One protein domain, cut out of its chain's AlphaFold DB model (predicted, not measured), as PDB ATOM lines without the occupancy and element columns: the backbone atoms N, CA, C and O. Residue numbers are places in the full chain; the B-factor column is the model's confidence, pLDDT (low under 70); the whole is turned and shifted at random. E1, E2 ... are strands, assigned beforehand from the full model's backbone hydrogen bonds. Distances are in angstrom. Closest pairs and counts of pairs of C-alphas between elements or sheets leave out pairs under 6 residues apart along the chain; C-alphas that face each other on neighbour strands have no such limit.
ATOM      1  N   VAL A  21     129.399 159.916 115.104       94.94
ATOM      2  CA  VAL A  21     129.183 160.477 116.447       94.94
ATOM      3  C   VAL A  21     129.784 159.542 117.495       94.94
ATOM      4  O   VAL A  21     129.482 158.351 117.523       94.94
ATOM      5  N   VAL A  22     130.620 160.082 118.380       95.06
ATOM      6  CA  VAL A  22     131.166 159.380 119.547       95.06
ATOM      7  C   VAL A  22     130.770 160.140 120.804       95.06
ATOM      8  O   VAL A  22     131.248 161.245 121.038       95.06
ATOM      9  N   LEU A  23     129.927 159.525 121.631       96.62
ATOM     10  CA  LEU A  23     129.548 160.045 122.944       96.62
ATOM     11  C   LEU A  23     130.083 159.091 124.008       96.62
ATOM     12  O   LEU A  23     129.706 157.920 124.039       96.62
ATOM     13  N   HIS A  24     130.965 159.574 124.877       96.19
ATOM     14  CA  HIS A  24     131.515 158.782 125.973       96.19
ATOM     15  C   HIS A  24     131.393 159.539 127.291       96.19
ATOM     16  O   HIS A  24     131.982 160.604 127.441       96.19
ATOM     17  N   ASN A  25     130.654 158.978 128.250       95.56
ATOM     18  CA  ASN A  25     130.396 159.630 129.536       95.56
ATOM     19  C   ASN A  25     129.867 161.073 129.365       95.56
ATOM     20  O   ASN A  25     130.412 162.032 129.904       95.56
ATOM     21  N   VAL A  26     128.831 161.225 128.536       96.38
ATOM     22  CA  VAL A  26     128.190 162.513 128.248       96.38
ATOM     23  C   VAL A  26     126.863 162.583 128.991       96.38
ATOM     24  O   VAL A  26     126.037 161.677 128.862       96.38
ATOM     25  N   ALA A  27     126.647 163.663 129.735       94.75
ATOM     26  CA  ALA A  27     125.354 163.981 130.328       94.75
ATOM     27  C   ALA A  27     124.658 165.044 129.473       94.75
ATOM     28  O   ALA A  27     125.266 166.054 129.136       94.75
ATOM     29  N   VAL A  28     123.392 164.829 129.120       93.81
ATOM     30  CA  VAL A  28     122.583 165.831 128.410       93.81
ATOM     31  C   VAL A  28     121.409 166.216 129.297       93.81
ATOM     32  O   VAL A  28     120.552 165.373 129.577       93.81
ATOM     33  N   THR A  29     121.354 167.479 129.714       92.00
ATOM     34  CA  THR A  29     120.264 168.018 130.536       92.00
ATOM     35  C   THR A  29     119.497 169.052 129.726       92.00
ATOM     36  O   THR A  29     120.049 170.069 129.329       92.00
ATOM     37  N   ASN A  30     118.210 168.828 129.480       89.00
ATOM     38  CA  ASN A  30     117.355 169.819 128.830       89.00
ATOM     39  C   ASN A  30     115.964 169.844 129.473       89.00
ATOM     40  O   ASN A  30     115.565 168.907 130.169       89.00
ATOM     41  N   ALA A  31     115.206 170.911 129.229       88.94
ATOM     42  CA  ALA A  31     113.854 171.113 129.749       88.94
ATOM     43  C   ALA A  31     112.817 170.100 129.213       88.94
ATOM     44  O   ALA A  31     111.648 170.132 129.614       88.94
ATOM     45  N   GLY A  32     113.230 169.193 128.324       83.56
ATOM     46  CA  GLY A  32     112.466 168.034 127.894       83.56
ATOM     47  C   GLY A  32     111.293 168.350 126.971       83.56
ATOM     48  O   GLY A  32     111.238 169.355 126.256       83.56
ATOM     49  N   VAL A  33     110.342 167.419 126.960       83.00
ATOM     50  CA  VAL A  33     109.123 167.482 126.150       83.00
ATOM     51  C   VAL A  33     108.006 168.155 126.943       83.00
ATOM     52  O   VAL A  33     107.773 167.854 128.113       83.00
ATOM     53  N   ASP A  34     107.270 169.040 126.280       85.12
ATOM     54  CA  ASP A  34     106.027 169.601 126.788       85.12
ATOM     55  C   ASP A  34     104.882 168.591 126.608       85.12
ATOM     56  O   ASP A  34     104.164 168.573 125.602       85.12
ATOM     57  N   TRP A  35     104.738 167.701 127.590       81.25
ATOM     58  CA  TRP A  35     103.728 166.636 127.581       81.25
ATOM     59  C   TRP A  35     102.290 167.146 127.725       81.25
ATOM     60  O   TRP A  35     101.362 166.437 127.357       81.25
ATOM     61  N   ALA A  36     102.101 168.366 128.238       83.50
ATOM     62  CA  ALA A  36     100.785 168.973 128.434       83.50
ATOM     63  C   ALA A  36     100.228 169.655 127.169       83.50
ATOM     64  O   ALA A  36      99.091 170.117 127.170       83.50
ATOM     65  N   HIS A  37     101.018 169.749 126.096       80.25
ATOM     66  CA  HIS A  37     100.590 170.406 124.867       80.25
ATOM     67  C   HIS A  37      99.572 169.543 124.105       80.25
ATOM     68  O   HIS A  37      99.845 168.377 123.825       80.25
ATOM     69  N   GLU A  38      98.443 170.128 123.689       77.12
ATOM     70  CA  GLU A  38      97.299 169.425 123.062       77.12
ATOM     71  C   GLU A  38      97.621 168.720 121.725       77.12
ATOM     72  O   GLU A  38      96.808 167.969 121.195       77.12
ATOM     73  N   GLY A  39      98.828 168.913 121.188       74.38
ATOM     74  CA  GLY A  39      99.342 168.218 120.003       74.38
ATOM     75  C   GLY A  39     100.434 167.177 120.272       74.38
ATOM     76  O   GLY A  39     100.942 166.597 119.311       74.38
ATOM     77  N   THR A  40     100.840 166.960 121.529       71.94
ATOM     78  CA  THR A  40     101.877 165.975 121.861       71.94
ATOM     79  C   THR A  40     101.280 164.569 121.828       71.94
ATOM     80  O   THR A  40     100.523 164.176 122.713       71.94
ATOM     81  N   VAL A  41     101.627 163.791 120.802       72.88
ATOM     82  CA  VAL A  41     101.104 162.435 120.585       72.88
ATOM     83  C   VAL A  41     102.259 161.441 120.590       72.88
ATOM     84  O   VAL A  41     103.045 161.384 119.643       72.88
ATOM     85  N   ALA A  42     102.341 160.634 121.652       66.12
ATOM     86  CA  ALA A  42     103.479 159.750 121.902       66.12
ATOM     87  C   ALA A  42     103.718 158.704 120.803       66.12
ATOM     88  O   ALA A  42     104.861 158.416 120.467       66.12
ATOM     89  N   TRP A  43     102.656 158.172 120.197       73.50
ATOM     90  CA  TRP A  43     102.769 157.169 119.137       73.50
ATOM     91  C   TRP A  43     103.077 157.764 117.753       73.50
ATOM     92  O   TRP A  43     103.476 157.032 116.856       73.50
ATOM     93  N   ALA A  44     102.907 159.078 117.566       75.75
ATOM     94  CA  ALA A  44     103.121 159.750 116.281       75.75
ATOM     95  C   ALA A  44     104.468 160.492 116.203       75.75
ATOM     96  O   ALA A  44     104.692 161.233 115.248       75.75
ATOM     97  N   ALA A  45     105.318 160.373 117.235       65.88
ATOM     98  CA  ALA A  45     106.561 161.134 117.416       65.88
ATOM     99  C   ALA A  45     106.403 162.668 117.285       65.88
ATOM    100  O   ALA A  45     107.383 163.404 117.154       65.88
ATOM    101  N   ARG A  46     105.167 163.181 117.354       70.88
ATOM    102  CA  ARG A  46     104.867 164.613 117.370       70.88
ATOM    103  C   ARG A  46     104.947 165.080 118.806       70.88
ATOM    104  O   ARG A  46     103.968 165.016 119.541       70.88
ATOM    105  N   HIS A  47     106.132 165.516 119.199       78.12
ATOM    106  CA  HIS A  47     106.385 166.067 120.520       78.12
ATOM    107  C   HIS A  47     106.730 167.538 120.391       78.12
ATOM    108  O   HIS A  47     107.637 167.902 119.639       78.12
ATOM    109  N   ARG A  48     106.058 168.387 121.167       81.06
ATOM    110  CA  ARG A  48     106.555 169.741 121.375       81.06
ATOM    111  C   ARG A  48     107.718 169.669 122.360       81.06
ATOM    112  O   ARG A  48     107.523 169.292 123.511       81.06
ATOM    113  N   ARG A  49     108.929 169.988 121.912       82.88
ATOM    114  CA  ARG A  49     110.104 170.084 122.789       82.88
ATOM    115  C   ARG A  49     110.237 171.503 123.328       82.88
ATOM    116  O   ARG A  49     109.894 172.452 122.628       82.88
ATOM    117  N   ARG A  50     110.697 171.629 124.573       86.62
ATOM    118  CA  ARG A  50     111.055 172.920 125.178       86.62
ATOM    119  C   ARG A  50     112.469 173.327 124.788       86.62
ATOM    120  O   ARG A  50     112.702 174.490 124.511       86.62
ATOM    121  N   GLU A  51     113.358 172.344 124.717       91.81
ATOM    122  CA  GLU A  51     114.760 172.475 124.330       91.81
ATOM    123  C   GLU A  51     115.183 171.209 123.569       91.81
ATOM    124  O   GLU A  51     114.534 170.157 123.663       91.81
ATOM    125  N   ARG A  52     116.273 171.291 122.805       90.12
ATOM    126  CA  ARG A  52     116.869 170.141 122.116       90.12
ATOM    127  C   ARG A  52     118.389 170.238 122.135       90.12
ATOM    128  O   ARG A  52     118.923 171.331 122.035       90.12
ATOM    129  N   CYS A  53     119.049 169.088 122.202       93.00
ATOM    130  CA  CYS A  53     120.451 168.946 121.828       93.00
ATOM    131  C   CYS A  53     120.484 168.285 120.449       93.00
ATOM    132  O   CYS A  53     119.993 167.165 120.293       93.00
ATOM    133  N   GLU A  54     121.008 168.989 119.456       95.00
ATOM    134  CA  GLU A  54     121.043 168.563 118.061       95.00
ATOM    135  C   GLU A  54     122.484 168.494 117.567       95.00
ATOM    136  O   GLU A  54     123.258 169.423 117.785       95.00
ATOM    137  N   ILE A  55     122.835 167.385 116.921       97.44
ATOM    138  CA  ILE A  55     124.126 167.183 116.266       97.44
ATOM    139  C   ILE A  55     123.819 166.889 114.801       97.44
ATOM    140  O   ILE A  55     123.163 165.893 114.496       97.44
ATOM    141  N   GLU A  56     124.263 167.770 113.918       96.94
ATOM    142  CA  GLU A  56     124.094 167.682 112.474       96.94
ATOM    143  C   GLU A  56     125.467 167.487 111.836       96.94
ATOM    144  O   GLU A  56     126.358 168.320 111.987       96.94
ATOM    145  N   LEU A  57     125.645 166.352 111.164       95.62
ATOM    146  CA  LEU A  57     126.865 166.014 110.441       95.62
ATOM    147  C   LEU A  57     126.634 166.253 108.952       95.62
ATOM    148  O   LEU A  57     125.740 165.645 108.361       95.62
ATOM    149  N   LEU A  58     127.431 167.132 108.353       94.44
ATOM    150  CA  LEU A  58     127.432 167.361 106.914       94.44
ATOM    151  C   LEU A  58     128.536 166.500 106.293       94.44
ATOM    152  O   LEU A  58     129.664 166.541 106.771       94.44
ATOM    153  N   GLY A  59     128.215 165.714 105.264       90.81
ATOM    154  CA  GLY A  59     129.187 164.885 104.536       90.81
ATOM    155  C   GLY A  59     130.001 163.921 105.414       90.81
ATOM    156  O   GLY A  59     129.465 163.308 106.340       90.81
ATOM    157  N   ASP A  60     131.291 163.782 105.108       92.12
ATOM    158  CA  ASP A  60     132.237 163.011 105.913       92.12
ATOM    159  C   ASP A  60     132.785 163.889 107.040       92.12
ATOM    160  O   ASP A  60     133.743 164.651 106.875       92.12
ATOM    161  N   SER A  61     132.116 163.823 108.185       94.69
ATOM    162  CA  SER A  61     132.418 164.637 109.356       94.69
ATOM    163  C   SER A  61     132.264 163.859 110.656       94.69
ATOM    164  O   SER A  61     131.615 162.815 110.722       94.69
ATOM    165  N   ALA A  62     132.875 164.351 111.730       96.00
ATOM    166  CA  ALA A  62     132.845 163.664 113.015       96.00
ATOM    167  C   ALA A  62     132.478 164.585 114.178       96.00
ATOM    168  O   ALA A  62     132.896 165.733 114.265       96.00
ATOM    169  N   PHE A  63     131.738 164.049 115.136       97.88
ATOM    170  CA  PHE A  63     131.459 164.687 116.411       97.88
ATOM    171  C   PHE A  63     131.936 163.783 117.541       97.88
ATOM    172  O   PHE A  63     131.555 162.613 117.616       97.88
ATOM    173  N   VAL A  64     132.749 164.319 118.446       97.62
ATOM    174  CA  VAL A  64     133.276 163.585 119.597       97.62
ATOM    175  C   VAL A  64     132.997 164.376 120.861       97.62
ATOM    176  O   VAL A  64     133.532 165.461 121.035       97.62
ATOM    177  N   ALA A  65     132.218 163.812 121.777       97.81
ATOM    178  CA  ALA A  65     132.017 164.365 123.109       97.81
ATOM    179  C   ALA A  65     132.474 163.371 124.174       97.81
ATOM    180  O   ALA A  65     132.086 162.196 124.148       97.81
ATOM    181  N   ARG A  66     133.310 163.836 125.109       95.44
ATOM    182  CA  ARG A  66     133.833 163.012 126.206       95.44
ATOM    183  C   ARG A  66     133.787 163.749 127.532       95.44
ATOM    184  O   ARG A  66     134.223 164.895 127.598       95.44
ATOM    185  N   ASP A  67     133.289 163.061 128.558       95.12
ATOM    186  CA  ASP A  67     133.349 163.501 129.959       95.12
ATOM    187  C   ASP A  67     132.791 164.923 130.156       95.12
ATOM    188  O   ASP A  67     133.383 165.760 130.836       95.12
ATOM    189  N   VAL A  68     131.660 165.214 129.507       96.00
ATOM    190  CA  VAL A  68     131.092 166.564 129.412       96.00
ATOM    191  C   VAL A  68     129.590 166.568 129.679       96.00
ATOM    192  O   VAL A  68     128.870 165.640 129.296       96.00
ATOM    193  N   ALA A  69     129.118 167.628 130.336       94.81
ATOM    194  CA  ALA A  69     127.702 167.943 130.470       94.81
ATOM    195  C   ALA A  69     127.289 168.950 129.387       94.81
ATOM    196  O   ALA A  69     127.953 169.965 129.183       94.81
ATOM    197  N   ILE A  70     126.207 168.643 128.674       95.06
ATOM    198  CA  ILE A  70     125.596 169.494 127.656       95.06
ATOM    199  C   ILE A  70     124.230 169.916 128.193       95.06
ATOM    200  O   ILE A  70     123.296 169.111 128.235       95.06
ATOM    201  N   ASP A  71     124.128 171.172 128.615       93.56
ATOM    202  CA  ASP A  71     122.927 171.720 129.239       93.56
ATOM    203  C   ASP A  71     122.174 172.666 128.292       93.56
ATOM    204  O   ASP A  71     122.778 173.452 127.560       93.56
ATOM    205  N   GLY A  72     120.844 172.620 128.348       92.81
ATOM    206  CA  GLY A  72     119.958 173.542 127.641       92.81
ATOM    207  C   GLY A  72     119.702 173.195 126.169       92.81
ATOM    208  O   GLY A  72     119.833 172.048 125.726       92.81
ATOM    209  N   GLU A  73     119.291 174.207 125.402       93.88
ATOM    210  CA  GLU A  73     119.151 174.112 123.948       93.88
ATOM    211  C   GLU A  73     120.506 174.278 123.260       93.88
ATOM    212  O   GLU A  73     121.108 175.343 123.313       93.88
ATOM    213  N   GLN A  74     120.955 173.229 122.571       95.06
ATOM    214  CA  GLN A  74     122.260 173.159 121.928       95.06
ATOM    215  C   GLN A  74     122.129 172.636 120.498       95.06
ATOM    216  O   GLN A  74     121.400 171.678 120.234       95.06
ATOM    217  N   ARG A  75     122.871 173.239 119.569       95.94
ATOM    218  CA  ARG A  75     123.000 172.762 118.189       95.94
ATOM    219  C   ARG A  75     124.464 172.768 117.778       95.94
ATOM    220  O   ARG A  75     125.117 173.805 117.852       95.94
ATOM    221  N   PHE A  76     124.943 171.618 117.326       97.69
ATOM    222  CA  PHE A  76     126.274 171.423 116.774       97.69
ATOM    223  C   PHE A  76     126.126 171.048 115.306       97.69
ATOM    224  O   PHE A  76     125.604 169.985 114.994       97.69
ATOM    225  N   GLU A  77     126.565 171.926 114.415       98.00
ATOM    226  CA  GLU A  77     126.679 171.631 112.990       98.00
ATOM    227  C   GLU A  77     128.154 171.373 112.692       98.00
ATOM    228  O   GLU A  77     129.001 172.228 112.967       98.00
ATOM    229  N   VAL A  78     128.465 170.179 112.193       98.00
ATOM    230  CA  VAL A  78     129.824 169.786 111.821       98.00
ATOM    231  C   VAL A  78     129.927 169.828 110.298       98.00
ATOM    232  O   VAL A  78     129.251 169.040 109.630       98.00
ATOM    233  N   PRO A  79     130.738 170.739 109.730       97.19
ATOM    234  CA  PRO A  79     130.921 170.821 108.288       97.19
ATOM    235  C   PRO A  79     131.544 169.550 107.710       97.19
ATOM    236  O   PRO A  79     132.288 168.845 108.393       97.19
ATOM    237  N   ASP A  80     131.304 169.323 106.422       95.31
ATOM    238  CA  ASP A  80     131.983 168.277 105.656       95.31
ATOM    239  C   ASP A  80     133.507 168.426 105.743       95.31
ATOM    240  O   ASP A  80     134.048 169.537 105.715       95.31
ATOM    241  N   GLY A  81     134.200 167.303 105.924       94.88
ATOM    242  CA  GLY A  81     135.645 167.258 106.120       94.88
ATOM    243  C   GLY A  81     136.128 167.795 107.471       94.88
ATOM    244  O   GLY A  81     137.331 168.011 107.625       94.88
ATOM    245  N   CYS A  82     135.244 168.018 108.450       97.00
ATOM    246  CA  CYS A  82     135.608 168.502 109.786       97.00
ATOM    247  C   CYS A  82     135.290 167.501 110.904       97.00
ATOM    248  O   CYS A  82     134.419 166.639 110.793       97.00
ATOM    249  N   ILE A  83     135.971 167.675 112.035       97.88
ATOM    250  CA  ILE A  83     135.628 167.065 113.316       97.88
ATOM    251  C   ILE A  83     135.391 168.143 114.373       97.88
ATOM    252  O   ILE A  83     136.221 169.037 114.545       97.88
ATOM    253  N   THR A  84     134.286 168.030 115.107       98.38
ATOM    254  CA  THR A  84     133.983 168.836 116.295       98.38
ATOM    255  C   THR A  84     134.185 168.008 117.558       98.38
ATOM    256  O   THR A  84     133.592 166.942 117.722       98.38
ATOM    257  N   ILE A  85     135.013 168.512 118.470       98.12
ATOM    258  CA  ILE A  85     135.330 167.906 119.760       98.12
ATOM    259  C   ILE A  85     134.708 168.760 120.863       98.12
ATOM    260  O   ILE A  85     134.987 169.954 120.976       98.12
ATOM    261  N   VAL A  86     133.882 168.132 121.694       97.88
ATOM    262  CA  VAL A  86     133.251 168.734 122.866       97.88
ATOM    263  C   VAL A  86     133.831 168.101 124.126       97.88
ATOM    264  O   VAL A  86     133.831 166.881 124.293       97.88
ATOM    265  N   SER A  87     134.345 168.935 125.020       96.06
ATOM    266  CA  SER A  87     135.000 168.503 126.257       96.06
ATOM    267  C   SER A  87     134.636 169.422 127.415       96.06
ATOM    268  O   SER A  87     134.155 170.535 127.205       96.06
ATOM    269  N   ALA A  88     134.859 168.963 128.642       94.81
ATOM    270  CA  ALA A  88     134.797 169.820 129.814       94.81
ATOM    271  C   ALA A  88     136.136 170.546 130.019       94.81
ATOM    272  O   ALA A  88     137.213 169.954 129.933       94.81
ATOM    273  N   GLY A  89     136.066 171.841 130.301       90.31
ATOM    274  CA  GLY A  89     137.182 172.625 130.793       90.31
ATOM    275  C   GLY A  89     137.472 172.377 132.270       90.31
ATOM    276  O   GLY A  89     136.797 171.597 132.938       90.31
ATOM    277  N   GLU A  90     138.493 173.054 132.795       89.44
ATOM    278  CA  GLU A  90     138.956 172.850 134.176       89.44
ATOM    279  C   GLU A  90     137.888 173.184 135.225       89.44
ATOM    280  O   GLU A  90     137.867 172.572 136.292       89.44
ATOM    281  N   ALA A  91     136.987 174.123 134.925       88.50
ATOM    282  CA  ALA A  91     135.879 174.488 135.800       88.50
ATOM    283  C   ALA A  91     134.569 173.761 135.434       88.50
ATOM    284  O   ALA A  91     133.508 174.120 135.945       88.50
ATOM    285  N   GLY A  92     134.630 172.737 134.574       85.38
ATOM    286  CA  GLY A  92     133.465 171.992 134.091       85.38
ATOM    287  C   GLY A  92     132.692 172.701 132.978       85.38
ATOM    288  O   GLY A  92     131.637 172.224 132.570       85.38
ATOM    289  N   GLU A  93     133.197 173.827 132.471       90.94
ATOM    290  CA  GLU A  93     132.576 174.547 131.368       90.94
ATOM    291  C   GLU A  93     132.719 173.774 130.056       90.94
ATOM    292  O   GLU A  93     133.783 173.240 129.749       90.94
ATOM    293  N   MET A  94     131.666 173.727 129.247       93.62
ATOM    294  CA  MET A  94     131.732 173.067 127.948       93.62
ATOM    295  C   MET A  94     132.650 173.849 126.994       93.62
ATOM    296  O   MET A  94     132.452 175.041 126.750       93.62
ATOM    297  N   ARG A  95     133.636 173.161 126.418       95.50
ATOM    298  CA  ARG A  95     134.542 173.659 125.379       95.50
ATOM    299  C   ARG A  95     134.263 172.936 124.074       95.50
ATOM    300  O   ARG A  95     134.078 171.721 124.068       95.50
ATOM    301  N   VAL A  96     134.260 173.691 122.983       97.00
ATOM    302  CA  VAL A  96     133.987 173.191 121.634       97.00
ATOM    303  C   VAL A  96     135.139 173.604 120.732       97.00
ATOM    304  O   VAL A  96     135.459 174.787 120.638       97.00
ATOM    305  N   GLU A  97     135.752 172.632 120.073       97.50
ATOM    306  CA  GLU A  97     136.803 172.842 119.083       97.50
ATOM    307  C   GLU A  97     136.398 172.158 117.781       97.50
ATOM    308  O   GLU A  97     135.979 171.005 117.799       97.50
ATOM    309  N   THR A  98     136.550 172.846 116.652       98.12
ATOM    310  CA  THR A  98     136.365 172.251 115.325       98.12
ATOM    311  C   THR A  98     137.667 172.357 114.553       98.12
ATOM    312  O   THR A  98     138.278 173.425 114.502       98.12
ATOM    313  N   ARG A  99     138.082 171.252 113.935       97.88
ATOM    314  CA  ARG A  99     139.273 171.179 113.083       97.88
ATOM    315  C   ARG A  99     139.016 170.299 111.864       97.88
ATOM    316  O   ARG A  99     138.024 169.580 111.820       97.88
ATOM    317  N   GLU A 100     139.939 170.320 110.909       97.25
ATOM    318  CA  GLU A 100     139.913 169.402 109.767       97.25
ATOM    319  C   GLU A 100     139.958 167.936 110.227       97.25
ATOM    320  O   GLU A 100     140.660 167.581 111.188       97.25
ATOM    321  N   LEU A 101     139.190 167.100 109.530       93.94
ATOM    322  CA  LEU A 101     139.100 165.661 109.731       93.94
ATOM    323  C   LEU A 101     140.361 164.987 109.182       93.94
ATOM    324  O   LEU A 101     140.656 165.063 107.987       93.94
ATOM    325  N   ARG A 102     141.103 164.316 110.062       92.12
ATOM    326  CA  ARG A 102     142.314 163.572 109.703       92.12
ATOM    327  C   ARG A 102     141.968 162.113 109.459       92.12
ATOM    328  O   ARG A 102     140.954 161.624 109.945       92.12
ATOM    329  N   ASP A 103     142.849 161.393 108.779       87.62
ATOM    330  CA  ASP A 103     142.628 159.974 108.475       87.62
ATOM    331  C   ASP A 103     142.446 159.117 109.738       87.62
ATOM    332  O   ASP A 103     141.633 158.203 109.745       87.62
TER     333      ASP A 103
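This is residues 21 to 103 of the 131 residues of the protein "Hypothetical protein" of Prasinoderma coloniale (UniProt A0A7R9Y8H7). Look for a small sandwich, two sheets partly face to face: E1 E3 E5 E6, twisted, with E1 and E3 bending sharply, and E2 E4. A long loop makes the length; its residues 41 to 46 stick out. The 83 printed residues have no named helix and six strands, E1 to E6 along the chain: all strand. The larger sheet, in that order, is mixed, the smaller parallel; the whole is loose, radius of gyration of the C-alphas 15.2 A, spanning 47 by 33 by 16 A.

Find C-alpha 21 at (129.183, 160.477, 116.447); E1, residues 21 to 29, runs 18.3 A. E3, 62 to 71, runs 20.7 A; E5, 82 to 88, 20.1 A; E6, 94 to 100, 20.3 A, to (139.913, 169.402, 109.767). E2 is 53 to 57, 13.4 A; E4 is 74 to 78, 13.1 A.

Within hydrogen-bond range, find N 22 and O 63 between parallel E1 and E3, 2.8 A; N 64 and O 84 between parallel E3 and E5, 2.8 A; N 85 and O 97 in the antiparallel hairpin E5 and E6, 2.8 A; N 54 and O 74 between parallel E2 and E4, 2.8 A. E1 bends by 93 degrees at residue 25, E3 by 100 degrees at 67. Between the sheets, the closest C-alphas of E4 and E5 are Val 78 and Thr 84, 6.2 A.

The farthest C-alphas, Glu 38 and Asp 103, are 48.5 A apart. The printed part has no cut; link E1 to E2 is long, 23 residues. Residues 42 and 45 have pLDDT under 70.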